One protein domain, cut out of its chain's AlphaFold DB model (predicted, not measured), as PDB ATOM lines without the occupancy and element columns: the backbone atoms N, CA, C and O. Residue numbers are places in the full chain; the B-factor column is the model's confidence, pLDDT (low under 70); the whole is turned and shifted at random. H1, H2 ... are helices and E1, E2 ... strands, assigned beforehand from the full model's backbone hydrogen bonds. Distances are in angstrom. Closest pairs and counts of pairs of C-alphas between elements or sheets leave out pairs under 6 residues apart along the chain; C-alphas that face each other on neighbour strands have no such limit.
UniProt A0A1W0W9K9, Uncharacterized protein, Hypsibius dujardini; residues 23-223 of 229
ATOM      1  N   ARG A  23     111.643 139.219 132.819       89.50
ATOM      2  CA  ARG A  23     112.704 140.208 132.646       89.50
ATOM      3  C   ARG A  23     113.189 140.660 134.010       89.50
ATOM      4  O   ARG A  23     112.485 141.394 134.692       89.50
ATOM      5  N   CYS A  24     114.391 140.236 134.370       89.00
ATOM      6  CA  CYS A  24     115.033 140.614 135.619       89.00
ATOM      7  C   CYS A  24     116.022 141.761 135.416       89.00
ATOM      8  O   CYS A  24     116.658 141.880 134.365       89.00
ATOM      9  N   PHE A  25     116.134 142.610 136.428       86.25
ATOM     10  CA  PHE A  25     117.020 143.761 136.483       86.25
ATOM     11  C   PHE A  25     118.031 143.563 137.614       86.25
ATOM     12  O   PHE A  25     117.726 142.933 138.623       86.25
ATOM     13  N   GLY A  26     119.219 144.158 137.483       79.12
ATOM     14  CA  GLY A  26     120.271 144.087 138.511       79.12
ATOM     15  C   GLY A  26     119.908 144.737 139.854       79.12
ATOM     16  O   GLY A  26     120.712 144.717 140.774       79.12
ATOM     17  N   THR A  27     118.712 145.320 139.983       81.31
ATOM     18  CA  THR A  27     118.153 145.799 141.255       81.31
ATOM     19  C   THR A  27     117.501 144.688 142.081       81.31
ATOM     20  O   THR A  27     117.074 144.962 143.194       81.31
ATOM     21  N   GLY A  28     117.395 143.461 141.554       81.94
ATOM     22  CA  GLY A  28     116.662 142.354 142.182       81.94
ATOM     23  C   GLY A  28     115.170 142.321 141.831       81.94
ATOM     24  O   GLY A  28     114.433 141.483 142.347       81.94
ATOM     25  N   ASP A  29     114.718 143.222 140.955       88.19
ATOM     26  CA  ASP A  29     113.364 143.225 140.406       88.19
ATOM     27  C   ASP A  29     113.260 142.298 139.195       88.19
ATOM     28  O   ASP A  29     114.082 142.364 138.282       88.19
ATOM     29  N   CYS A  30     112.189 141.517 139.125       92.38
ATOM     30  CA  CYS A  30     111.821 140.721 137.965       92.38
ATOM     31  C   CYS A  30     110.388 141.034 137.542       92.38
ATOM     32  O   CYS A  30     109.471 141.077 138.352       92.38
ATOM     33  N   MET A  31     110.172 141.248 136.254       93.25
ATOM     34  CA  MET A  31     108.847 141.414 135.670       93.25
ATOM     35  C   MET A  31     108.432 140.121 134.987       93.25
ATOM     36  O   MET A  31     109.195 139.611 134.170       93.25
ATOM     37  N   ILE A  32     107.220 139.646 135.255       92.69
ATOM     38  CA  ILE A  32     106.619 138.516 134.546       92.69
ATOM     39  C   ILE A  32     105.467 139.037 133.695       92.69
ATOM     40  O   ILE A  32     104.505 139.602 134.218       92.69
ATOM     41  N   THR A  33     105.558 138.853 132.382       91.31
ATOM     42  CA  THR A  33     104.465 139.166 131.458       91.31
ATOM     43  C   THR A  33     103.404 138.082 131.543       91.31
ATOM     44  O   THR A  33     103.704 136.903 131.383       91.31
ATOM     45  N   THR A  34     102.158 138.481 131.773       88.75
ATOM     46  CA  THR A  34     101.028 137.554 131.901       88.75
ATOM     47  C   THR A  34     100.364 137.247 130.562       88.75
ATOM     48  O   THR A  34      99.620 136.273 130.454       88.75
ATOM     49  N   ALA A  35     100.619 138.071 129.540       84.12
ATOM     50  CA  ALA A  35     100.075 137.886 128.206       84.12
ATOM     51  C   ALA A  35     100.359 136.464 127.707       84.12
ATOM     52  O   ALA A  35     101.496 135.983 127.713       84.12
ATOM     53  N   TYR A  36      99.294 135.797 127.280       83.38
ATOM     54  CA  TYR A  36      99.315 134.421 126.799       83.38
ATOM     55  C   TYR A  36      99.753 133.355 127.832       83.38
ATOM     56  O   TYR A  36     100.046 132.224 127.450       83.38
ATOM     57  N   GLN A  37      99.771 133.685 129.132       83.06
ATOM     58  CA  GLN A  37     100.145 132.780 130.235       83.06
ATOM     59  C   GLN A  37      98.934 132.218 131.003       83.06
ATOM     60  O   GLN A  37      99.024 131.925 132.195       83.06
ATOM     61  N   GLY A  38      97.780 132.093 130.345       79.62
ATOM     62  CA  GLY A  38      96.611 131.434 130.935       79.62
ATOM     63  C   GLY A  38      96.750 129.910 130.988       79.62
ATOM     64  O   GLY A  38      97.377 129.305 130.118       79.62
ATOM     65  N   GLY A  39      96.119 129.286 131.981       85.25
ATOM     66  CA  GLY A  39      96.077 127.837 132.169       85.25
ATOM     67  C   GLY A  39      97.215 127.285 133.036       85.25
ATOM     68  O   GLY A  39      97.750 127.964 133.908       85.25
ATOM     69  N   GLY A  40      97.553 126.010 132.830       86.69
ATOM     70  CA  GLY A  40      98.489 125.272 133.686       86.69
ATOM     71  C   GLY A  40      97.853 124.781 134.990       86.69
ATOM     72  O   GLY A  40      96.629 124.781 135.136       86.69
ATOM     73  N   PHE A  41      98.695 124.339 135.926       91.94
ATOM     74  CA  PHE A  41      98.251 123.929 137.258       91.94
ATOM     75  C   PHE A  41      97.659 125.109 138.028       91.94
ATOM     76  O   PHE A  41      98.069 126.254 137.843       91.94
ATOM     77  N   ASN A  42      96.701 124.812 138.901       92.69
ATOM     78  CA  ASN A  42      95.990 125.797 139.708       92.69
ATOM     79  C   ASN A  42      95.899 125.396 141.191       92.69
ATOM     80  O   ASN A  42      95.051 125.904 141.923       92.69
ATOM     81  N   ASP A  43      96.786 124.496 141.614       94.38
ATOM     82  CA  ASP A  43      96.940 124.021 142.989       94.38
ATOM     83  C   ASP A  43      98.170 124.642 143.677       94.38
ATOM     84  O   ASP A  43      98.967 125.360 143.065       94.38
ATOM     85  N   GLU A  44      98.328 124.382 144.971       93.19
ATOM     86  CA  GLU A  44      99.467 124.834 145.770       93.19
ATOM     87  C   GLU A  44     100.779 124.062 145.499       93.19
ATOM     88  O   GLU A  44     101.869 124.586 145.755       93.19
ATOM     89  N   TYR A  45     100.700 122.847 144.947       93.06
ATOM     90  CA  TYR A  45     101.812 121.887 144.851       93.06
ATOM     91  C   TYR A  45     102.619 121.969 143.561       93.06
ATOM     92  O   TYR A  45     103.698 121.379 143.493       93.06
ATOM     93  N   HIS A  46     102.149 122.712 142.563       93.06
ATOM     94  CA  HIS A  46     102.840 122.863 141.288       93.06
ATOM     95  C   HIS A  46     103.131 124.319 140.959       93.06
ATOM     96  O   HIS A  46     102.348 125.216 141.268       93.06
ATOM     97  N   ARG A  47     104.240 124.550 140.253       91.31
ATOM     98  CA  ARG A  47     104.602 125.871 139.741       91.31
ATOM     99  C   ARG A  47     103.570 126.368 138.727       91.31
ATOM    100  O   ARG A  47     103.206 125.643 137.801       91.31
ATOM    101  N   TRP A  48     103.136 127.614 138.880       92.31
ATOM    102  CA  TRP A  48     102.246 128.290 137.937       92.31
ATOM    103  C   TRP A  48     103.044 129.043 136.869       92.31
ATOM    104  O   TRP A  48     104.219 129.361 137.053       92.31
ATOM    105  N   LEU A  49     102.393 129.336 135.741       90.69
ATOM    106  CA  LEU A  49     103.013 130.076 134.636       90.69
ATOM    107  C   LEU A  49     103.401 131.503 135.053       90.69
ATOM    108  O   LEU A  49     104.469 131.987 134.688       90.69
ATOM    109  N   VAL A  50     102.557 132.146 135.865       93.44
ATOM    110  CA  VAL A  50     102.810 133.471 136.439       93.44
ATOM    111  C   VAL A  50     103.088 133.331 137.933       93.44
ATOM    112  O   VAL A  50     102.215 133.563 138.768       93.44
ATOM    113  N   GLU A  51     104.312 132.924 138.263       94.69
ATOM    114  CA  GLU A  51     104.798 132.742 139.632       94.69
ATOM    115  C   GLU A  51     106.217 133.298 139.781       94.69
ATOM    116  O   GLU A  51     107.087 133.008 138.952       94.69
ATOM    117  N   CYS A  52     106.433 134.090 140.833       94.75
ATOM    118  CA  CYS A  52     107.743 134.615 141.203       94.75
ATOM    119  C   CYS A  52     108.731 133.479 141.507       94.75
ATOM    120  O   CYS A  52     108.337 132.378 141.902       94.75
ATOM    121  N   SER A  53     110.019 133.732 141.284       92.56
ATOM    122  CA  SER A  53     111.050 132.712 141.474       92.56
ATOM    123  C   SER A  53     111.338 132.465 142.954       92.56
ATOM    124  O   SER A  53     110.798 133.105 143.857       92.56
ATOM    125  N   ASP A  54     112.217 131.504 143.210       91.94
ATOM    126  CA  ASP A  54     112.679 131.216 144.555       91.94
ATOM    127  C   ASP A  54     113.325 132.441 145.235       91.94
ATOM    128  O   ASP A  54     114.189 133.099 144.660       91.94
ATOM    129  N   GLY A  55     112.907 132.740 146.466       92.25
ATOM    130  CA  GLY A  55     113.363 133.909 147.224       92.25
ATOM    131  C   GLY A  55     112.708 135.231 146.808       92.25
ATOM    132  O   GLY A  55     112.964 136.256 147.447       92.25
ATOM    133  N   GLU A  56     111.823 135.219 145.809       94.88
ATOM    134  CA  GLU A  56     111.082 136.390 145.356       94.88
ATOM    135  C   GLU A  56     109.646 136.437 145.891       94.88
ATOM    136  O   GLU A  56     108.945 135.433 146.003       94.88
ATOM    137  N   ALA A  57     109.166 137.647 146.150       96.69
ATOM    138  CA  ALA A  57     107.758 137.911 146.411       96.69
ATOM    139  C   ALA A  57     107.166 138.776 145.310       96.69
ATOM    140  O   ALA A  57     107.856 139.631 144.749       96.69
ATOM    141  N   MET A  58     105.867 138.616 145.047       97.69
ATOM    142  CA  MET A  58     105.155 139.582 144.222       97.69
ATOM    143  C   MET A  58     105.107 140.914 144.976       97.69
ATOM    144  O   MET A  58     104.791 140.961 146.162       97.69
ATOM    145  N   THR A  59     105.441 142.004 144.299       97.44
ATOM    146  CA  THR A  59     105.468 143.361 144.859       97.44
ATOM    147  C   THR A  59     104.643 144.340 144.049       97.44
ATOM    148  O   THR A  59     104.449 145.468 144.486       97.44
ATOM    149  N   GLY A  60     104.127 143.963 142.884       96.12
ATOM    150  CA  GLY A  60     103.325 144.889 142.103       96.12
ATOM    151  C   GLY A  60     102.604 144.256 140.935       96.12
ATOM    152  O   GLY A  60     102.896 143.137 140.514       96.12
ATOM    153  N   ILE A  61     101.664 145.027 140.410       95.31
ATOM    154  CA  ILE A  61     100.870 144.701 139.236       95.31
ATOM    155  C   ILE A  61     100.919 145.872 138.263       95.31
ATOM    156  O   ILE A  61     101.058 147.038 138.648       95.31
ATOM    157  N   PHE A  62     100.804 145.551 136.990       92.94
ATOM    158  CA  PHE A  62     100.843 146.516 135.912       92.94
ATOM    159  C   PHE A  62      99.807 146.145 134.855       92.94
ATOM    160  O   PHE A  62      99.635 144.969 134.516       92.94
ATOM    161  N   ASP A  63      99.139 147.162 134.328       87.81
ATOM    162  CA  ASP A  63      98.260 147.068 133.171       87.81
ATOM    163  C   ASP A  63      98.692 148.109 132.135       87.81
ATOM    164  O   ASP A  63      99.254 149.145 132.483       87.81
ATOM    165  N   VAL A  64      98.472 147.807 130.856       72.62
ATOM    166  CA  VAL A  64      98.976 148.637 129.758       72.62
ATOM    167  C   VAL A  64      97.922 149.633 129.283       72.62
ATOM    168  O   VAL A  64      98.283 150.769 129.007       72.62
ATOM    169  N   TYR A  65      96.638 149.240 129.192       74.19
ATOM    170  CA  TYR A  65      95.574 150.097 128.622       74.19
ATOM    171  C   TYR A  65      94.134 149.721 129.004       74.19
ATOM    172  O   TYR A  65      93.193 150.308 128.472       74.19
ATOM    173  N   LYS A  66      93.913 148.719 129.859       84.25
ATOM    174  CA  LYS A  66      92.564 148.218 130.163       84.25
ATOM    175  C   LYS A  66      92.095 148.624 131.553       84.25
ATOM    176  O   LYS A  66      91.202 147.984 132.105       84.25
ATOM    177  N   SER A  67      92.674 149.695 132.097       87.75
ATOM    178  CA  SER A  67      92.317 150.277 133.386       87.75
ATOM    179  C   SER A  67      92.182 149.236 134.505       87.75
ATOM    180  O   SER A  67      91.223 149.267 135.273       87.75
ATOM    181  N   PHE A  68      93.107 148.281 134.566       90.94
ATOM    182  CA  PHE A  68      93.112 147.170 135.516       90.94
ATOM    183  C   PHE A  68      91.865 146.263 135.457       90.94
ATOM    184  O   PHE A  68      91.512 145.623 136.448       90.94
ATOM    185  N   MET A  69      91.201 146.135 134.300       89.88
ATOM    186  CA  MET A  69      90.269 145.016 134.052       89.88
ATOM    187  C   MET A  69      90.988 143.659 134.126       89.88
ATOM    188  O   MET A  69      90.380 142.642 134.454       89.88
ATOM    189  N   GLY A  70      92.287 143.653 133.829       89.88
ATOM    190  CA  GLY A  70      93.182 142.521 134.000       89.88
ATOM    191  C   GLY A  70      94.569 142.976 134.444       89.88
ATOM    192  O   GLY A  70      94.790 144.153 134.725       89.88
ATOM    193  N   ILE A  71      95.500 142.032 134.502       91.56
ATOM    194  CA  ILE A  71      96.909 142.268 134.815       91.56
ATOM    195  C   ILE A  71      97.720 141.867 133.593       91.56
ATOM    196  O   ILE A  71      97.595 140.728 133.150       91.56
ATOM    197  N   ALA A  72      98.529 142.778 133.055       91.38
ATOM    198  CA  ALA A  72      99.409 142.528 131.911       91.38
ATOM    199  C   ALA A  72     100.806 142.069 132.351       91.38
ATOM    200  O   ALA A  72     101.473 141.293 131.662       91.38
ATOM    201  N   GLN A  73     101.268 142.557 133.505       92.50
ATOM    202  CA  GLN A  73     102.534 142.140 134.103       92.50
ATOM    203  C   GLN A  73     102.426 142.115 135.624       92.50
ATOM    204  O   GLN A  73     101.752 142.951 136.230       92.50
ATOM    205  N   VAL A  74     103.137 141.180 136.242       94.62
ATOM    206  CA  VAL A  74     103.408 141.199 137.682       94.62
ATOM    207  C   VAL A  74     104.868 141.523 137.920       94.62
ATOM    208  O   VAL A  74     105.735 141.222 137.100       94.62
ATOM    209  N   TRP A  75     105.128 142.154 139.053       95.69
ATOM    210  CA  TRP A  75     106.464 142.490 139.508       95.69
ATOM    211  C   TRP A  75     106.804 141.608 140.696       95.69
ATOM    212  O   TRP A  75     106.037 141.529 141.651       95.69
ATOM    213  N   CYS A  76     107.959 140.976 140.620       95.94
ATOM    214  CA  CYS A  76     108.574 140.151 141.638       95.94
ATOM    215  C   CYS A  76     109.842 140.854 142.128       95.94
ATOM    216  O   CYS A  76     110.492 141.572 141.367       95.94
ATOM    217  N   TYR A  77     110.181 140.682 143.398       95.69
ATOM    218  CA  TYR A  77     111.399 141.235 143.980       95.69
ATOM    219  C   TYR A  77     112.036 140.214 144.909       95.69
ATOM    220  O   TYR A  77     111.323 139.565 145.678       95.69
ATOM    221  N   PHE A  78     113.360 140.083 144.856       93.56
ATOM    222  CA  PHE A  78     114.104 139.199 145.746       93.56
ATOM    223  C   PHE A  78     114.080 139.736 147.186       93.56
ATOM    224  O   PHE A  78     114.772 140.695 147.526       93.56
ATOM    225  N   MET A  79     113.246 139.132 148.037       92.75
ATOM    226  CA  MET A  79     112.951 139.623 149.393       92.75
ATOM    227  C   MET A  79     113.557 138.775 150.509       92.75
ATOM    228  O   MET A  79     113.629 139.235 151.648       92.75
ATOM    229  N   PHE A  80     113.981 137.545 150.213       93.38
ATOM    230  CA  PHE A  80     114.355 136.574 151.243       93.38
ATOM    231  C   PHE A  80     115.797 136.069 151.087       93.38
ATOM    232  O   PHE A  80     115.998 134.877 150.856       93.38
ATOM    233  N   PRO A  81     116.822 136.928 151.257       90.81
ATOM    234  CA  PRO A  81     118.225 136.532 151.101       90.81
ATOM    235  C   PRO A  81     118.699 135.440 152.072       90.81
ATOM    236  O   PRO A  81     119.661 134.741 151.777       90.81
ATOM    237  N   LEU A  82     118.049 135.274 153.231       89.88
ATOM    238  CA  LEU A  82     118.385 134.227 154.208       89.88
ATOM    239  C   LEU A  82     117.656 132.903 153.953       89.88
ATOM    240  O   LEU A  82     117.852 131.938 154.692       89.88
ATOM    241  N   LYS A  83     116.784 132.842 152.945       90.44
ATOM    242  CA  LYS A  83     116.112 131.602 152.577       90.44
ATOM    243  C   LYS A  83     117.128 130.657 151.918       90.44
ATOM    244  O   LYS A  83     117.792 131.068 150.969       90.44
ATOM    245  N   PRO A  84     117.214 129.381 152.336       88.44
ATOM    246  CA  PRO A  84     118.005 128.395 151.613       88.44
ATOM    247  C   PRO A  84     117.513 128.243 150.162       88.44
ATOM    248  O   PRO A  84     116.291 128.183 149.942       88.44
ATOM    249  N   PRO A  85     118.428 128.151 149.181       87.44
ATOM    250  CA  PRO A  85     118.049 127.978 147.789       87.44
ATOM    251  C   PRO A  85     117.342 126.636 147.605       87.44
ATOM    252  O   PRO A  85     117.800 125.600 148.083       87.44
ATOM    253  N   ALA A  86     116.250 126.644 146.854       85.81
ATOM    254  CA  ALA A  86     115.469 125.463 146.515       85.81
ATOM    255  C   ALA A  86     116.151 124.587 145.449       85.81
ATOM    256  O   ALA A  86     115.601 123.563 145.068       85.81
ATOM    257  N   THR A  87     117.312 125.010 144.923       85.75
ATOM    258  CA  THR A  87     118.119 124.289 143.914       85.75
ATOM    259  C   THR A  87     117.329 123.834 142.678       85.75
ATOM    260  O   THR A  87     117.664 122.845 142.031       85.75
ATOM    261  N   GLY A  88     116.286 124.589 142.318       77.44
ATOM    262  CA  GLY A  88     115.401 124.290 141.189       77.44
ATOM    263  C   GLY A  88     114.299 123.269 141.491       77.44
ATOM    264  O   GLY A  88     113.559 122.896 140.583       77.44
ATOM    265  N   ILE A  89     114.163 122.832 142.743       83.94
ATOM    266  CA  ILE A  89     113.132 121.899 143.197       83.94
ATOM    267  C   ILE A  89     111.916 122.696 143.680       83.94
ATOM    268  O   ILE A  89     112.027 123.591 144.511       83.94
ATOM    269  N   TYR A  90     110.740 122.370 143.146       87.38
ATOM    270  CA  TYR A  90     109.461 122.927 143.591       87.38
ATOM    271  C   TYR A  90     108.864 122.038 144.708       87.38
ATOM    272  O   TYR A  90     109.031 120.816 144.629       87.38
ATOM    273  N   PRO A  91     108.151 122.585 145.717       88.44
ATOM    274  CA  PRO A  91     107.780 123.992 145.917       88.44
ATOM    275  C   PRO A  91     108.926 124.883 146.398       88.44
ATOM    276  O   PRO A  91     109.762 124.470 147.194       88.44
ATOM    277  N   PHE A  92     108.933 126.141 145.937       91.06
ATOM    278  CA  PHE A  92     109.925 127.129 146.377       91.06
ATOM    279  C   PHE A  92     109.747 127.505 147.853       91.06
ATOM    280  O   PHE A  92     110.728 127.767 148.547       91.06
ATOM    281  N   TYR A  93     108.509 127.482 148.349       93.19
ATOM    282  CA  TYR A  93     108.151 127.821 149.724       93.19
ATOM    283  C   TYR A  93     107.512 126.622 150.438       93.19
ATOM    284  O   TYR A  93     106.865 125.800 149.794       93.19
ATOM    285  N   PRO A  94     107.680 126.500 151.767       83.50
ATOM    286  CA  PRO A  94     107.325 125.282 152.499       83.50
ATOM    287  C   PRO A  94     105.816 125.033 152.614       83.50
ATOM    288  O   PRO A  94     105.394 123.885 152.700       83.50
ATOM    289  N   LEU A  95     105.008 126.096 152.646       93.38
ATOM    290  CA  LEU A  95     103.555 126.017 152.759       93.38
ATOM    291  C   LEU A  95     102.931 127.080 151.862       93.38
ATOM    292  O   LEU A  95     103.279 128.256 151.979       93.38
ATOM    293  N   CYS A  96     102.007 126.663 151.004       95.81
ATOM    294  CA  CYS A  96     101.233 127.560 150.163       95.81
ATOM    295  C   CYS A  96      99.749 127.197 150.219       95.81
ATOM    296  O   CYS A  96      99.381 126.049 150.458       95.81
ATOM    297  N   ASN A  97      98.905 128.188 149.972       95.75
ATOM    298  CA  ASN A  97      97.464 128.066 149.862       95.75
ATOM    299  C   ASN A  97      96.973 128.866 148.653       95.75
ATOM    300  O   ASN A  97      97.531 129.906 148.296       95.75
ATOM    301  N   VAL A  98      95.904 128.387 148.028       96.50
ATOM    302  CA  VAL A  98      95.280 129.054 146.885       96.50
ATOM    303  C   VAL A  98      94.060 129.839 147.354       96.50
ATOM    304  O   VAL A  98      93.269 129.354 148.160       96.50
ATOM    305  N   ARG A  99      93.923 131.070 146.861       96.00
ATOM    306  CA  ARG A  99      92.790 131.960 147.123       96.00
ATOM    307  C   ARG A  99      91.973 132.174 145.866       96.00
ATOM    308  O   ARG A  99      92.536 132.413 144.798       96.00
ATOM    309  N   ASN A 100      90.655 132.122 146.002       95.25
ATOM    310  CA  ASN A 100      89.714 132.310 144.916       95.25
ATOM    311  C   ASN A 100      89.257 133.767 144.815       95.25
ATOM    312  O   ASN A 100      88.301 134.194 145.456       95.25
ATOM    313  N   LEU A 101      89.879 134.514 143.905       93.69
ATOM    314  CA  LEU A 101      89.602 135.935 143.680       93.69
ATOM    315  C   LEU A 101      88.199 136.216 143.114       93.69
ATOM    316  O   LEU A 101      87.805 137.376 142.996       93.69
ATOM    317  N   THR A 102      87.439 135.183 142.733       91.50
ATOM    318  CA  THR A 102      86.031 135.337 142.327       91.50
ATOM    319  C   THR A 102      85.067 135.365 143.512       91.50
ATOM    320  O   THR A 102      83.925 135.803 143.362       91.50
ATOM    321  N   MET A 103      85.517 134.929 144.691       87.94
ATOM    322  CA  MET A 103      84.746 134.983 145.929       87.94
ATOM    323  C   MET A 103      84.941 136.339 146.614       87.94
ATOM    324  O   MET A 103      86.026 136.915 146.597       87.94
ATOM    325  N   LYS A 104      83.877 136.871 147.229       79.00
ATOM    326  CA  LYS A 104      83.868 138.227 147.818       79.00
ATOM    327  C   LYS A 104      84.762 138.385 149.054       79.00
ATOM    328  O   LYS A 104      84.942 139.502 149.530       79.00
ATOM    329  N   ASP A 105      85.259 137.294 149.610       81.81
ATOM    330  CA  ASP A 105      85.930 137.238 150.904       81.81
ATOM    331  C   ASP A 105      87.353 136.652 150.835       81.81
ATOM    332  O   ASP A 105      88.020 136.557 151.863       81.81
ATOM    333  N   GLU A 106      87.872 136.370 149.634       90.19
ATOM    334  CA  GLU A 106      89.192 135.750 149.423       90.19
ATOM    335  C   GLU A 106      90.193 136.658 148.679       90.19
ATOM    336  O   GLU A 106      90.969 136.221 147.832       90.19
ATOM    337  N   PHE A 107      90.206 137.948 149.020       94.88
ATOM    338  CA  PHE A 107      91.133 138.936 148.439       94.88
ATOM    339  C   PHE A 107      92.499 139.011 149.135       94.88
ATOM    340  O   PHE A 107      93.417 139.658 148.634       94.88
ATOM    341  N   TYR A 108      92.642 138.379 150.300       97.06
ATOM    342  CA  TYR A 108      93.836 138.449 151.142       97.06
ATOM    343  C   TYR A 108      94.472 137.070 151.286       97.06
ATOM    344  O   TYR A 108      93.765 136.068 151.416       97.06
ATOM    345  N   CYS A 109      95.800 137.020 151.335       97.31
ATOM    346  CA  CYS A 109      96.527 135.795 151.644       97.31
ATOM    347  C   CYS A 109      96.225 135.304 153.065       97.31
ATOM    348  O   CYS A 109      95.900 134.133 153.250       97.31
ATOM    349  N   TYR A 110      96.195 136.222 154.034       96.50
ATOM    350  CA  TYR A 110      95.789 135.924 155.403       96.50
ATOM    351  C   TYR A 110      94.293 135.577 155.505       96.50
ATOM    352  O   TYR A 110      93.431 136.302 154.999       96.50
ATOM    353  N   ASP A 111      93.983 134.487 156.206       94.25
ATOM    354  CA  ASP A 111      92.639 134.056 156.577       94.25
ATOM    355  C   ASP A 111      92.464 134.063 158.094       94.25
ATOM    356  O   ASP A 111      93.068 133.278 158.826       94.25
ATOM    357  N   LYS A 112      91.535 134.883 158.580       91.25
ATOM    358  CA  LYS A 112      91.189 134.916 160.006       91.25
ATOM    359  C   LYS A 112      90.578 133.607 160.523       91.25
ATOM    360  O   LYS A 112      90.577 133.391 161.731       91.25
ATOM    361  N   ARG A 113      90.004 132.768 159.651       92.00
ATOM    362  CA  ARG A 113      89.433 131.459 160.021       92.00
ATOM    363  C   ARG A 113      90.515 130.393 160.176       92.00
ATOM    364  O   ARG A 113      90.352 129.499 160.999       92.00
ATOM    365  N   PHE A 114      91.615 130.525 159.433       93.00
ATOM    366  CA  PHE A 114      92.747 129.594 159.432       93.00
ATOM    367  C   PHE A 114      94.067 130.339 159.690       93.00
ATOM    368  O   PHE A 114      94.969 130.335 158.848       93.00
ATOM    369  N   PRO A 115      94.206 131.022 160.842       92.44
ATOM    370  CA  PRO A 115      95.334 131.917 161.077       92.44
ATOM    371  C   PRO A 115      96.664 131.168 161.181       92.44
ATOM    372  O   PRO A 115      97.683 131.697 160.766       92.44
ATOM    373  N   MET A 116      96.676 129.933 161.690       89.94
ATOM    374  CA  MET A 116      97.910 129.144 161.822       89.94
ATOM    375  C   MET A 116      98.542 128.813 160.463       89.94
ATOM    376  O   MET A 116      99.770 128.819 160.326       89.94
ATOM    377  N   ASP A 117      97.693 128.583 159.463       89.69
ATOM    378  CA  ASP A 117      98.106 128.184 158.119       89.69
ATOM    379  C   ASP A 117      98.428 129.399 157.244       89.69
ATOM    380  O   ASP A 117      99.303 129.332 156.386       89.69
ATOM    381  N   THR A 118      97.755 130.525 157.493       95.00
ATOM    382  CA  THR A 118      97.784 131.700 156.608       95.00
ATOM    383  C   THR A 118      98.478 132.929 157.196       95.00
ATOM    384  O   THR A 118      98.646 133.931 156.495       95.00
ATOM    385  N   VAL A 119      98.906 132.894 158.461       95.75
ATOM    386  CA  VAL A 119      99.790 133.930 159.012       95.75
ATOM    387  C   VAL A 119     101.119 133.932 158.269       95.75
ATOM    388  O   VAL A 119     101.653 132.880 157.913       95.75
ATOM    389  N   ASP A 120     101.633 135.136 158.048       96.81
ATOM    390  CA  ASP A 120     102.859 135.392 157.307       96.81
ATOM    391  C   ASP A 120     102.820 134.834 155.878       96.81
ATOM    392  O   ASP A 120     103.833 134.407 155.337       96.81
ATOM    393  N   THR A 121     101.643 134.817 155.248       97.75
ATOM    394  CA  THR A 121     101.521 134.452 153.832       97.75
ATOM    395  C   THR A 121     101.463 135.680 152.932       97.75
ATOM    396  O   THR A 121     100.802 136.677 153.234       97.75
ATOM    397  N   PHE A 122     102.155 135.595 151.802       98.19
ATOM    398  CA  PHE A 122     102.256 136.644 150.791       98.19
ATOM    399  C   PHE A 122     102.044 136.054 149.395       98.19
ATOM    400  O   PHE A 122     102.165 134.848 149.187       98.19
ATOM    401  N   THR A 123     101.709 136.906 148.433       98.19
ATOM    402  CA  THR A 123     101.417 136.509 147.061       98.19
ATOM    403  C   THR A 123     102.698 136.119 146.325       98.19
ATOM    404  O   THR A 123     103.633 136.913 146.217       98.19
ATOM    405  N   THR A 124     102.714 134.914 145.762       97.06
ATOM    406  CA  THR A 124     103.796 134.434 144.885       97.06
ATOM    407  C   THR A 124     103.340 134.269 143.445       97.06
ATOM    408  O   THR A 124     104.153 134.412 142.535       97.06
ATOM    409  N   ALA A 125     102.052 134.001 143.214       95.94
ATOM    410  CA  ALA A 125     101.539 133.717 141.880       95.94
ATOM    411  C   ALA A 125     100.106 134.210 141.672       95.94
ATOM    412  O   ALA A 125      99.316 134.325 142.613       95.94
ATOM    413  N   ILE A 126      99.756 134.417 140.406       95.75
ATOM    414  CA  ILE A 126      98.382 134.628 139.950       95.75
ATOM    415  C   ILE A 126      98.061 133.638 138.836       95.75
ATOM    416  O   ILE A 126      98.936 133.235 138.076       95.75
ATOM    417  N   TRP A 127      96.797 133.242 138.730       95.38
ATOM    418  CA  TRP A 127      96.359 132.300 137.706       95.38
ATOM    419  C   TRP A 127      95.032 132.714 137.101       95.38
ATOM    420  O   TRP A 127      94.126 133.184 137.796       95.38
ATOM    421  N   ALA A 128      94.915 132.499 135.796       92.81
ATOM    422  CA  ALA A 128      93.690 132.643 135.033       92.81
ATOM    423  C   ALA A 128      93.508 131.402 134.143       92.81
ATOM    424  O   ALA A 128      94.502 130.885 133.634       92.81
ATOM    425  N   PRO A 129      92.268 130.933 133.919       90.62
ATOM    426  CA  PRO A 129      92.006 129.813 133.016       90.62
ATOM    427  C   PRO A 129      92.248 130.192 131.552       90.62
ATOM    428  O   PRO A 129      92.635 129.350 130.746       90.62
ATOM    429  N   ASP A 130      92.029 131.465 131.224       86.75
ATOM    430  CA  ASP A 130      92.053 131.968 129.861       86.75
ATOM    431  C   ASP A 130      93.386 132.637 129.545       86.75
ATOM    432  O   ASP A 130      93.922 133.434 130.321       86.75
ATOM    433  N   SER A 131      93.900 132.330 128.359       81.75
ATOM    434  CA  SER A 131      95.116 132.918 127.817       81.75
ATOM    435  C   SER A 131      94.746 134.152 126.990       81.75
ATOM    436  O   SER A 131      94.399 134.053 125.814       81.75
ATOM    437  N   ALA A 132      94.745 135.320 127.636       79.62
ATOM    438  CA  ALA A 132      94.387 136.607 127.041       79.62
ATOM    439  C   ALA A 132      95.349 137.712 127.505       79.62
ATOM    440  O   ALA A 132      96.027 137.557 128.517       79.62
ATOM    441  N   ASP A 133      95.409 138.823 126.771       80.44
ATOM    442  CA  ASP A 133      96.159 140.014 127.181       80.44
ATOM    443  C   ASP A 133      95.200 141.199 127.423       80.44
ATOM    444  O   ASP A 133      94.478 141.616 126.499       80.44
ATOM    445  N   PRO A 134      95.114 141.738 128.653       84.06
ATOM    446  CA  PRO A 134      95.675 141.211 129.897       84.06
ATOM    447  C   PRO A 134      94.889 139.986 130.394       84.06
ATOM    448  O   PRO A 134      93.713 139.813 130.052       84.06
ATOM    449  N   ILE A 135      95.506 139.161 131.246       88.06
ATOM    450  CA  ILE A 135      94.780 138.073 131.919       88.06
ATOM    451  C   ILE A 135      93.858 138.650 132.992       88.06
ATOM    452  O   ILE A 135      94.165 139.678 133.596       88.06
ATOM    453  N   ILE A 136      92.757 137.960 133.284       91.69
ATOM    454  CA  ILE A 136      91.882 138.274 134.420       91.69
ATOM    455  C   ILE A 136      92.058 137.165 135.460       91.69
ATOM    456  O   ILE A 136      91.415 136.115 135.334       91.69
ATOM    457  N   PRO A 137      92.927 137.358 136.470       92.50
ATOM    458  CA  PRO A 137      93.172 136.359 137.496       92.50
ATOM    459  C   PRO A 137      91.888 135.897 138.174       92.50
ATOM    460  O   PRO A 137      91.034 136.698 138.559       92.50
ATOM    461  N   LYS A 138      91.772 134.583 138.327       94.62
ATOM    462  CA  LYS A 138      90.720 133.919 139.103       94.62
ATOM    463  C   LYS A 138      91.257 133.386 140.418       94.62
ATOM    464  O   LYS A 138      90.498 133.300 141.375       94.62
ATOM    465  N   LEU A 139      92.548 133.066 140.464       96.44
ATOM    466  CA  LEU A 139      93.200 132.534 141.648       96.44
ATOM    467  C   LEU A 139      94.484 133.300 141.962       96.44
ATOM    468  O   LEU A 139      95.143 133.844 141.072       96.44
ATOM    469  N   MET A 140      94.839 133.294 143.239       96.88
ATOM    470  CA  MET A 140      96.082 133.836 143.771       96.88
ATOM    471  C   MET A 140      96.738 132.770 144.640       96.88
ATOM    472  O   MET A 140      96.098 132.237 145.546       96.88
ATOM    473  N   LYS A 141      98.006 132.461 144.377       97.50
ATOM    474  CA  LYS A 141      98.790 131.591 145.251       97.50
ATOM    475  C   LYS A 141      99.470 132.443 146.307       97.50
ATOM    476  O   LYS A 141     100.147 133.424 145.990       97.50
ATOM    477  N   CYS A 142      99.278 132.042 147.551       97.75
ATOM    478  CA  CYS A 142      99.875 132.657 148.713       97.75
ATOM    479  C   CYS A 142     100.790 131.646 149.381       97.75
ATOM    480  O   CYS A 142     100.373 130.520 149.620       97.75
ATOM    481  N   CYS A 143     102.021 132.030 149.681       97.38
ATOM    482  CA  CYS A 143     102.984 131.159 150.336       97.38
ATOM    483  C   CYS A 143     103.484 131.789 151.626       97.38
ATOM    484  O   CYS A 143     103.536 133.013 151.751       97.38
ATOM    485  N   LYS A 144     103.838 130.949 152.594       96.38
ATOM    486  CA  LYS A 144     104.356 131.374 153.889       96.38
ATOM    487  C   LYS A 144     105.771 131.923 153.745       96.38
ATOM    488  O   LYS A 144     106.587 131.354 153.013       96.38
ATOM    489  N   THR A 145     106.072 133.007 154.454       95.50
ATOM    490  CA  THR A 145     107.432 133.533 154.538       95.50
ATOM    491  C   THR A 145     108.377 132.453 155.068       95.50
ATOM    492  O   THR A 145     108.021 131.672 155.957       95.50
ATOM    493  N   PRO A 146     109.597 132.363 154.520       93.81
ATOM    494  CA  PRO A 146     110.611 131.492 155.082       93.81
ATOM    495  C   PRO A 146     111.069 132.054 156.431       93.81
ATOM    496  O   PRO A 146     111.144 133.265 156.621       93.81
ATOM    497  N   THR A 147     111.437 131.190 157.370       90.31
ATOM    498  CA  THR A 147     112.118 131.624 158.600       90.31
ATOM    499  C   THR A 147     113.431 132.334 158.234       90.31
ATOM    500  O   THR A 147     114.150 131.820 157.374       90.31
ATOM    501  N   PRO A 148     113.793 133.478 158.858       92.00
ATOM    502  CA  PRO A 148     113.188 134.136 160.031       92.00
ATOM    503  C   PRO A 148     112.291 135.347 159.697       92.00
ATOM    504  O   PRO A 148     112.199 136.298 160.480       92.00
ATOM    505  N   TYR A 149     111.702 135.375 158.503       94.62
ATOM    506  CA  TYR A 149     110.921 136.511 158.029       94.62
ATOM    507  C   TYR A 149     109.466 136.430 158.483       94.62
ATOM    508  O   TYR A 149     108.867 135.356 158.477       94.62
ATOM    509  N   HIS A 150     108.890 137.587 158.796       95.19
ATOM    510  CA  HIS A 150     107.491 137.752 159.181       95.19
ATOM    511  C   HIS A 150     106.885 138.977 158.497       95.19
ATOM    512  O   HIS A 150     107.603 139.894 158.090       95.19
ATOM    513  N   LEU A 151     105.559 139.005 158.387       96.62
ATOM    514  CA  LEU A 151     104.820 140.158 157.890       96.62
ATOM    515  C   LEU A 151     104.363 141.024 159.063       96.62
ATOM    516  O   LEU A 151     103.666 140.573 159.969       96.62
ATOM    517  N   ASP A 152     104.716 142.306 159.032       96.38
ATOM    518  CA  ASP A 152     104.219 143.256 160.024       96.38
ATOM    519  C   ASP A 152     102.859 143.820 159.595       96.38
ATOM    520  O   ASP A 152     102.747 144.856 158.932       96.38
ATOM    521  N   TYR A 153     101.807 143.113 160.009       95.31
ATOM    522  CA  TYR A 153     100.427 143.437 159.659       95.31
ATOM    523  C   TYR A 153      99.956 144.822 160.134       95.31
ATOM    524  O   TYR A 153      99.023 145.381 159.557       95.31
ATOM    525  N   ASN A 154     100.608 145.418 161.140       95.69
ATOM    526  CA  ASN A 154     100.235 146.740 161.658       95.69
ATOM    527  C   ASN A 154     100.646 147.881 160.722       95.69
ATOM    528  O   ASN A 154     100.115 148.987 160.823       95.69
ATOM    529  N   ARG A 155     101.603 147.627 159.824       96.38
ATOM    530  CA  ARG A 155     102.128 148.612 158.871       96.38
ATOM    531  C   ARG A 155     101.738 148.309 157.425       96.38
ATOM    532  O   ARG A 155     102.326 148.883 156.508       96.38
ATOM    533  N   CYS A 156     100.759 147.433 157.199       97.19
ATOM    534  CA  CYS A 156     100.244 147.205 155.856       97.19
ATOM    535  C   CYS A 156      99.625 148.481 155.277       97.19
ATOM    536  O   CYS A 156      98.952 149.249 155.961       97.19
ATOM    537  N   GLN A 157      99.834 148.673 153.983       97.06
ATOM    538  CA  GLN A 157      99.319 149.794 153.212       97.06
ATOM    539  C   GLN A 157      98.624 149.271 151.957       97.06
ATOM    540  O   GLN A 157      99.042 148.276 151.367       97.06
ATOM    541  N   TRP A 158      97.572 149.962 151.531       96.00
ATOM    542  CA  TRP A 158      96.899 149.684 150.267       96.00
ATOM    543  C   TRP A 158      97.465 150.598 149.189       96.00
ATOM    544  O   TRP A 158      97.562 151.813 149.378       96.00
ATOM    545  N   LYS A 159      97.844 150.013 148.056       96.00
ATOM    546  CA  LYS A 159      98.208 150.759 146.851       96.00
ATOM    547  C   LYS A 159      97.049 150.644 145.872       96.00
ATOM    548  O   LYS A 159      96.726 149.544 145.430       96.00
ATOM    549  N   TYR A 160      96.405 151.770 145.589       94.44
ATOM    550  CA  TYR A 160      95.224 151.833 144.732       94.44
ATOM    551  C   TYR A 160      95.607 151.966 143.255       94.44
ATOM    552  O   TYR A 160      96.623 152.572 142.921       94.44
ATOM    553  N   THR A 161      94.774 151.407 142.382       93.38
ATOM    554  CA  THR A 161      94.887 151.476 140.910       93.38
ATOM    555  C   THR A 161      94.124 152.657 140.303       93.38
ATOM    556  O   THR A 161      94.061 152.805 139.084       93.38
ATOM    557  N   HIS A 162      93.525 153.484 141.154       90.94
ATOM    558  CA  HIS A 162      92.712 154.629 140.788       90.94
ATOM    559  C   HIS A 162      93.019 155.818 141.693       90.94
ATOM    560  O   HIS A 162      93.633 155.684 142.759       90.94
ATOM    561  N   ASP A 163      92.597 156.988 141.238       86.44
ATOM    562  CA  ASP A 163      92.709 158.235 141.969       86.44
ATOM    563  C   ASP A 163      91.586 158.392 143.018       86.44
ATOM    564  O   ASP A 163      90.712 157.544 143.184       86.44
ATOM    565  N   LYS A 164      91.569 159.519 143.739       85.62
ATOM    566  CA  LYS A 164      90.519 159.806 144.737       85.62
ATOM    567  C   LYS A 164      89.112 159.916 144.138       85.62
ATOM    568  O   LYS A 164      88.141 159.888 144.892       85.62
ATOM    569  N   THR A 165      89.011 160.167 142.834       83.81
ATOM    570  CA  THR A 165      87.729 160.325 142.155       83.81
ATOM    571  C   THR A 165      87.184 158.997 141.677       83.81
ATOM    572  O   THR A 165      85.986 158.956 141.461       83.81
ATOM    573  N   GLY A 166      88.000 157.932 141.634       78.88
ATOM    574  CA  GLY A 166      87.659 156.572 141.202       78.88
ATOM    575  C   GLY A 166      88.100 156.259 139.768       78.88
ATOM    576  O   GLY A 166      87.948 155.124 139.297       78.88
ATOM    577  N   GLU A 167      88.679 157.242 139.084       83.19
ATOM    578  CA  GLU A 167      89.255 157.074 137.762       83.19
ATOM    579  C   GLU A 167      90.505 156.202 137.870       83.19
ATOM    580  O   GLU A 167      91.438 156.492 138.620       83.19
ATOM    581  N   HIS A 168      90.497 155.079 137.155       85.12
ATOM    582  CA  HIS A 168      91.655 154.194 137.117       85.12
ATOM    583  C   HIS A 168      92.770 154.872 136.341       85.12
ATOM    584  O   HIS A 168      92.498 155.451 135.291       85.12
ATOM    585  N   TYR A 169      94.004 154.745 136.824       80.50
ATOM    586  CA  TYR A 169      95.157 155.250 136.090       80.50
ATOM    587  C   TYR A 169      95.176 154.610 134.695       80.50
ATOM    588  O   TYR A 169      95.158 153.382 134.564       80.50
ATOM    589  N   ASP A 170      95.138 155.443 133.660       67.75
ATOM    590  CA  ASP A 170      95.264 155.045 132.269       67.75
ATOM    591  C   ASP A 170      96.734 155.127 131.810       67.75
ATOM    592  O   ASP A 170      97.582 155.783 132.417       67.75
ATOM    593  N   GLY A 171      97.076 154.372 130.762       63.81
ATOM    594  CA  GLY A 171      98.452 154.253 130.269       63.81
ATOM    595  C   GLY A 171      99.349 153.310 131.086       63.81
ATOM    596  O   GLY A 171      98.882 152.391 131.752       63.81
ATOM    597  N   PHE A 172     100.669 153.515 130.998       71.62
ATOM    598  CA  PHE A 172     101.689 152.645 131.598       71.62
ATOM    599  C   PHE A 172     101.862 152.912 133.105       71.62
ATOM    600  O   PHE A 172     102.911 153.395 133.538       71.62
ATOM    601  N   TRP A 173     100.856 152.580 133.918       78.81
ATOM    602  CA  TRP A 173     100.921 152.781 135.367       78.81
ATOM    603  C   TRP A 173     101.236 151.496 136.137       78.81
ATOM    604  O   TRP A 173     100.509 150.505 136.073       78.81
ATOM    605  N   VAL A 174     102.318 151.522 136.917       87.69
ATOM    606  CA  VAL A 174     102.708 150.411 137.795       87.69
ATOM    607  C   VAL A 174     102.171 150.676 139.200       87.69
ATOM    608  O   VAL A 174     102.515 151.677 139.829       87.69
ATOM    609  N   VAL A 175     101.378 149.746 139.732       94.00
ATOM    610  CA  VAL A 175     100.983 149.749 141.145       94.00
ATOM    611  C   VAL A 175     101.901 148.792 141.890       94.00
ATOM    612  O   VAL A 175     101.753 147.575 141.796       94.00
ATOM    613  N   LYS A 176     102.878 149.354 142.608       95.44
ATOM    614  CA  LYS A 176     103.938 148.606 143.294       95.44
ATOM    615  C   LYS A 176     104.014 148.959 144.778       95.44
ATOM    616  O   LYS A 176     103.810 150.105 145.188       95.44
ATOM    617  N   CYS A 177     104.330 147.958 145.581       96.88
ATOM    618  CA  CYS A 177     104.736 148.078 146.963       96.88
ATOM    619  C   CYS A 177     106.072 148.835 147.075       96.88
ATOM    620  O   CYS A 177     106.857 148.908 146.129       96.88
ATOM    621  N   ASN A 178     106.327 149.423 148.244       93.62
ATOM    622  CA  ASN A 178     107.634 150.017 148.524       93.62
ATOM    623  C   ASN A 178     108.706 148.914 148.608       93.62
ATOM    624  O   ASN A 178     108.375 147.741 148.791       93.62
ATOM    625  N   SER A 179     109.983 149.300 148.553       85.12
ATOM    626  CA  SER A 179     111.086 148.411 148.934       85.12
ATOM    627  C   SER A 179     110.805 147.798 150.310       85.12
ATOM    628  O   SER A 179     110.331 148.500 151.204       85.12
ATOM    629  N   ASP A 180     111.037 146.494 150.444       91.81
ATOM    630  CA  ASP A 180     110.789 145.682 151.649       91.81
ATOM    631  C   ASP A 180     109.315 145.379 151.970       91.81
ATOM    632  O   ASP A 180     109.010 144.829 153.029       91.81
ATOM    633  N   PHE A 181     108.382 145.671 151.059       97.31
ATOM    634  CA  PHE A 181     106.975 145.294 151.208       97.31
ATOM    635  C   PHE A 181     106.585 144.215 150.198       97.31
ATOM    636  O   PHE A 181     106.752 144.396 148.994       97.31
ATOM    637  N   ALA A 182     106.007 143.124 150.695       98.00
ATOM    638  CA  ALA A 182     105.437 142.069 149.870       98.00
ATOM    639  C   ALA A 182     103.953 142.344 149.622       98.00
ATOM    640  O   ALA A 182     103.246 142.868 150.488       98.00
ATOM    641  N   MET A 183     103.472 141.962 148.444       98.44
ATOM    642  CA  MET A 183     102.050 141.928 148.147       98.44
ATOM    643  C   MET A 183     101.397 140.785 148.931       98.44
ATOM    644  O   MET A 183     101.859 139.652 148.885       98.44
ATOM    645  N   THR A 184     100.323 141.073 149.661       98.19
ATOM    646  CA  THR A 184      99.613 140.112 150.529       98.19
ATOM    647  C   THR A 184      98.132 139.992 150.193       98.19
ATOM    648  O   THR A 184      97.375 139.318 150.893       98.19
ATOM    649  N   GLY A 185      97.689 140.668 149.138       97.50
ATOM    650  CA  GLY A 185      96.310 140.627 148.686       97.50
ATOM    651  C   GLY A 185      96.069 141.508 147.473       97.50
ATOM    652  O   GLY A 185      96.832 142.436 147.198       97.50
ATOM    653  N   ILE A 186      94.975 141.228 146.777       97.12
ATOM    654  CA  ILE A 186      94.480 141.993 145.637       97.12
ATOM    655  C   ILE A 186      92.959 142.028 145.670       97.12
ATOM    656  O   ILE A 186      92.306 140.992 145.793       97.12
ATOM    657  N   GLY A 187      92.394 143.225 145.556       93.94
ATOM    658  CA  GLY A 187      90.953 143.429 145.562       93.94
ATOM    659  C   GLY A 187      90.425 143.872 144.211       93.94
ATOM    660  O   GLY A 187      91.076 144.634 143.493       93.94
ATOM    661  N   SER A 188      89.204 143.446 143.901       91.44
ATOM    662  CA  SER A 188      88.438 143.930 142.758       91.44
ATOM    663  C   SER A 188      87.101 144.526 143.198       91.44
ATOM    664  O   SER A 188      86.532 144.146 144.222       91.44
ATOM    665  N   ALA A 189      86.612 145.508 142.446       89.50
ATOM    666  CA  ALA A 189      85.312 146.127 142.668       89.50
ATOM    667  C   ALA A 189      84.683 146.557 141.340       89.50
ATOM    668  O   ALA A 189      85.366 146.683 140.324       89.50
ATOM    669  N   VAL A 190      83.366 146.771 141.353       87.50
ATOM    670  CA  VAL A 190      82.639 147.309 140.199       87.50
ATOM    671  C   VAL A 190      82.961 148.794 140.064       87.50
ATOM    672  O   VAL A 190      82.760 149.565 141.001       87.50
ATOM    673  N   ASN A 191      83.455 149.187 138.897       83.88
ATOM    674  CA  ASN A 191      83.713 150.571 138.549       83.88
ATOM    675  C   ASN A 191      82.373 151.317 138.332       83.88
ATOM    676  O   ASN A 191      81.511 150.822 137.603       83.88
ATOM    677  N   PRO A 192      82.168 152.498 138.946       83.25
ATOM    678  CA  PRO A 192      80.888 153.203 138.885       83.25
ATOM    679  C   PRO A 192      80.612 153.923 137.550       83.25
ATOM    680  O   PRO A 192      79.466 154.296 137.317       83.25
ATOM    681  N   TRP A 193      81.604 154.113 136.670       82.38
ATOM    682  CA  TRP A 193      81.419 154.737 135.350       82.38
ATOM    683  C   TRP A 193      80.931 153.754 134.285       82.38
ATOM    684  O   TRP A 193      80.121 154.134 133.444       82.38
ATOM    685  N   ASP A 194      81.410 152.507 134.304       86.50
ATOM    686  CA  ASP A 194      81.124 151.523 133.246       86.50
ATOM    687  C   ASP A 194      80.497 150.212 133.743       86.50
ATOM    688  O   ASP A 194      80.155 149.345 132.941       86.50
ATOM    689  N   SER A 195      80.302 150.070 135.059       86.31
ATOM    690  CA  SER A 195      79.743 148.873 135.700       86.31
ATOM    691  C   SER A 195      80.551 147.584 135.472       86.31
ATOM    692  O   SER A 195      80.019 146.485 135.648       86.31
ATOM    693  N   THR A 196      81.837 147.684 135.121       87.94
ATOM    694  CA  THR A 196      82.733 146.529 134.955       87.94
ATOM    695  C   THR A 196      83.550 146.260 136.217       87.94
ATOM    696  O   THR A 196      83.856 147.170 136.985       87.94
ATOM    697  N   VAL A 197      83.907 144.997 136.468       88.50
ATOM    698  CA  VAL A 197      84.792 144.638 137.589       88.50
ATOM    699  C   VAL A 197      86.236 144.951 137.211       88.50
ATOM    700  O   VAL A 197      86.719 144.486 136.179       88.50
ATOM    701  N   ARG A 198      86.930 145.700 138.068       91.19
ATOM    702  CA  ARG A 198      88.339 146.077 137.905       91.19
ATOM    703  C   ARG A 198      89.113 145.822 139.191       91.19
ATOM    704  O   ARG A 198      88.534 145.865 140.279       91.19
ATOM    705  N   PHE A 199      90.412 145.562 139.085       92.56
ATOM    706  CA  PHE A 199      91.288 145.524 140.252       92.56
ATOM    707  C   PHE A 199      91.488 146.939 140.776       92.56
ATOM    708  O   PHE A 199      91.868 147.832 140.025       92.56
ATOM    709  N   VAL A 200      91.218 147.132 142.065       93.62
ATOM    710  CA  VAL A 200      91.138 148.455 142.700       93.62
ATOM    711  C   VAL A 200      92.292 148.736 143.655       93.62
ATOM    712  O   VAL A 200      92.626 149.899 143.882       93.62
ATOM    713  N   TRP A 201      92.900 147.692 144.221       95.25
ATOM    714  CA  TRP A 201      94.032 147.818 145.131       95.25
ATOM    715  C   TRP A 201      94.847 146.527 145.223       95.25
ATOM    716  O   TRP A 201      94.316 145.430 145.038       95.25
ATOM    717  N   ILE A 202      96.115 146.674 145.600       97.75
ATOM    718  CA  ILE A 202      96.930 145.611 146.202       97.75
ATOM    719  C   ILE A 202      97.229 145.965 147.659       97.75
ATOM    720  O   ILE A 202      97.379 147.140 148.006       97.75
ATOM    721  N   GLN A 203      97.279 144.958 148.526       97.94
ATOM    722  CA  GLN A 203      97.744 145.126 149.898       97.94
ATOM    723  C   GLN A 203      99.242 144.849 149.932       97.94
ATOM    724  O   GLN A 203      99.690 143.822 149.434       97.94
ATOM    725  N   CYS A 204      99.998 145.762 150.527       98.44
ATOM    726  CA  CYS A 204     101.440 145.677 150.679       98.44
ATOM    727  C   CYS A 204     101.781 145.686 152.165       98.44
ATOM    728  O   CYS A 204     101.501 146.676 152.845       98.44
ATOM    729  N   CYS A 205     102.422 144.635 152.664       98.31
ATOM    730  CA  CYS A 205     102.852 144.540 154.058       98.31
ATOM    731  C   CYS A 205     104.382 144.461 154.144       98.31
ATOM    732  O   CYS A 205     104.991 143.778 153.319       98.31
ATOM    733  N   PRO A 206     105.015 145.147 155.110       97.75
ATOM    734  CA  PRO A 206     106.457 145.088 155.267       97.75
ATOM    735  C   PRO A 206     106.884 143.695 155.718       97.75
ATOM    736  O   PRO A 206     106.295 143.122 156.640       97.75
ATOM    737  N   VAL A 207     107.940 143.191 155.092       96.56
ATOM    738  CA  VAL A 207     108.635 141.978 155.505       96.56
ATOM    739  C   VAL A 207     109.710 142.385 156.505       96.56
ATOM    740  O   VAL A 207     110.586 143.192 156.204       96.56
ATOM    741  N   VAL A 208     109.642 141.838 157.714       94.75
ATOM    742  CA  VAL A 208     110.618 142.084 158.777       94.75
ATOM    743  C   VAL A 208     111.349 140.800 159.128       94.75
ATOM    744  O   VAL A 208     110.779 139.712 159.103       94.75
ATOM    745  N   THR A 209     112.622 140.922 159.480       90.38
ATOM    746  CA  THR A 209     113.398 139.825 160.055       90.38
ATOM    747  C   THR A 209     113.308 139.893 161.569       90.38
ATOM    748  O   THR A 209     113.703 140.879 162.191       90.38
ATOM    749  N   VAL A 210     112.807 138.832 162.193       74.44
ATOM    750  CA  VAL A 210     112.819 138.723 163.653       74.44
ATOM    751  C   VAL A 210     114.134 138.035 164.026       74.44
ATOM    752  O   VAL A 210     114.219 136.816 164.108       74.44
ATOM    753  N   ALA A 211     115.219 138.807 164.141       63.09
ATOM    754  CA  ALA A 211     116.526 138.264 164.514       63.09
ATOM    755  C   ALA A 211     116.522 137.875 166.005       63.09
ATOM    756  O   ALA A 211     116.154 138.661 166.870       63.09
ATOM    757  N   THR A 212     116.951 136.668 166.365       53.03
ATOM    758  CA  THR A 212     118.319 136.200 166.106       53.03
ATOM    759  C   THR A 212     118.355 135.039 165.098       53.03
ATOM    760  O   THR A 212     117.819 133.975 165.403       53.03
ATOM    761  N   PRO A 213     118.981 135.191 163.912       55.97
ATOM    762  CA  PRO A 213     119.212 134.054 163.019       55.97
ATOM    763  C   PRO A 213     120.072 133.004 163.732       55.97
ATOM    764  O   PRO A 213     120.950 133.365 164.521       55.97
ATOM    765  N   SER A 214     119.826 131.715 163.471       57.91
ATOM    766  CA  SER A 214     120.656 130.635 164.015       57.91
ATOM    767  C   SER A 214     122.121 130.827 163.599       57.91
ATOM    768  O   SER A 214     122.405 131.418 162.555       57.91
ATOM    769  N   ALA A 215     123.065 130.322 164.398       59.00
ATOM    770  CA  ALA A 215     124.501 130.449 164.113       59.00
ATOM    771  C   ALA A 215     124.883 129.934 162.705       59.00
ATOM    772  O   ALA A 215     125.789 130.459 162.069       59.00
ATOM    773  N   GLU A 216     124.142 128.951 162.191       59.97
ATOM    774  CA  GLU A 216     124.312 128.380 160.852       59.97
ATOM    775  C   GLU A 216     123.887 129.343 159.725       59.97
ATOM    776  O   GLU A 216     124.603 129.501 158.737       59.97
ATOM    777  N   LEU A 217     122.781 130.077 159.899       58.62
ATOM    778  CA  LEU A 217     122.340 131.123 158.962       58.62
ATOM    779  C   LEU A 217     123.248 132.360 159.002       58.62
ATOM    780  O   LEU A 217     123.464 133.012 157.979       58.62
ATOM    781  N   GLN A 218     123.825 132.661 160.169       57.75
ATOM    782  CA  GLN A 218     124.835 133.713 160.303       57.75
ATOM    783  C   GLN A 218     126.098 133.371 159.505       57.75
ATOM    784  O   GLN A 218     126.598 134.228 158.778       57.75
ATOM    785  N   LEU A 219     126.558 132.117 159.559       57.28
ATOM    786  CA  LEU A 219     127.705 131.634 158.781       57.28
ATOM    787  C   LEU A 219     127.473 131.728 157.265       57.28
ATOM    788  O   LEU A 219     128.390 132.107 156.539       57.28
ATOM    789  N   TYR A 220     126.259 131.450 156.777       56.75
ATOM    790  CA  TYR A 220     125.935 131.625 155.355       56.75
ATOM    791  C   TYR A 220     126.003 133.101 154.935       56.75
ATOM    792  O   TYR A 220     126.656 133.431 153.951       56.75
ATOM    793  N   SER A 221     125.422 134.007 155.733       54.59
ATOM    794  CA  SER A 221     125.461 135.452 155.450       54.59
ATOM    795  C   SER A 221     126.870 136.061 155.512       54.59
ATOM    796  O   SER A 221     127.151 137.022 154.805       54.59
ATOM    797  N   GLN A 222     127.763 135.498 156.332       55.00
ATOM    798  CA  GLN A 222     129.149 135.957 156.476       55.00
ATOM    799  C   GLN A 222     130.065 135.493 155.337       55.00
ATOM    800  O   GLN A 222     131.131 136.074 155.146       55.00
ATOM    801  N   ASN A 223     129.653 134.470 154.586       52.28
ATOM    802  CA  ASN A 223     130.410 133.935 153.456       52.28
ATOM    803  C   ASN A 223     129.978 134.519 152.102       52.28
ATOM    804  O   ASN A 223     130.627 134.228 151.103       52.28
TER     805      ASN A 223
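This is residues 23 to 223 of the 229 residues of an uncharacterized protein of Hypsibius dujardini (UniProt A0A1W0W9K9). Three small twisted sheets pack together as a three-sided body, and the hairpins E2 with E3, E5 with E6 and E10 with E11 are set so that E2, E5 and E10 make a triangle in its middle. E11, the longest strand, runs roughly along the long axis, with the turn between E10 and E11 at one end of that axis and H2 at the other; the long links E3 to E4 and E8 to E9 join strands of different sheets, as do the tight links E6 to E7 and E9 to E10. The printed part has 201 residues with eleven named strands and two named helices, in the order E1 E2 E3 E4 H1 E5 E6 E7 E8 E9 E10 E11 H2; the class is mostly strand, though under half of the residues are in named elements. Two sheets, E1 - E3 - E2 - E9 and E4 - E6 - E5, are antiparallel throughout, and the third is branched, with E7, E8 and E10 each antiparallel to E11. The whole is compact, with a radius of gyration of the C-alphas of 16.6 A, and spans 57 by 36 by 34 A.

Start at E1, residues 29 to 33, an edge strand beside E3, residues 73 to 78; there N 30 and O 76 are 2.8 A apart, within hydrogen-bond range. E3 forms a hairpin with E2, residues 56 to 63, where N 59 and O 75 are 2.8 A apart, and E2 bends by 52 degrees at residue 59. On E2's other side is the edge strand E9, residues 173 to 176, with N 61 and O 175 2.9 A apart. This sheet is strongly twisted. Next find E4, residues 96 to 100, antiparallel to E6, residues 139 to 144, with N 97 and O 142 2.8 A apart. E6 forms a hairpin with E5, residues 121 to 127, where N 122 and O 143 are 2.9 A apart. H1, residues 115 to 118, only grazes this sheet. E4, H1 and E5 make a split strand-helix-strand unit, two strands running the same way with E6 between them, and its crossover is right-handed. In the branched sheet look at E11, residues 197 to 209. E7, residues 149 to 151, and E8, residues 157 to 160, lie on one side of it, and E10, residues 181 to 190, on the other side. N 150 and O 208 are 2.9 A apart, N 157 and O 204 2.8 A, and N 184 and O 203 2.8 A. E10 forms a hairpin with E11 and bends by 56 degrees at residue 184. The sheets form a stack of sheets, face to face in turn: the branched sheet faces the E1 sheet with best planes 15 degrees apart, and the E4 sheet with best planes 45 degrees apart. The closest C-alphas of E5 and E10 are those of Phe 122 and Thr 184, 4.4 A; those of E2 and E5 are Met 58 and Thr 124, 5.4 A. H2, residues 215 to 222, is apart from E10 and from H1. In H2 every O i to N i+4 pair is within hydrogen-bond range; H1 is too short for such a pair.

Find C-alpha 29 at (113.364, 143.225, 140.406), where E1 begins. E2 measures 20.7 A from first to last C-alpha, E5 17.1 A and E10 26.8 A. E11 covers 36.7 A, from C-alpha 197 at (84.792, 144.638, 137.589) to C-alpha 209 at (113.398, 139.825, 160.055). H2 ends at C-alpha 222, (129.149, 135.957, 156.476).

The C-alphas of Asp 194 and Ala 215 are the two farthest apart, at 57.3 A. The printed part has no cut. The links E1 to E2, E3 to E4, E4 to H1, E5 to E6 and E8 to E9 are long. In the first, residues 50 to 51 pair with residues 125 to 126 of E5. The mean pLDDT of the printed part is 88.6; residues 170 to 171 and 211 to 223 are under 70.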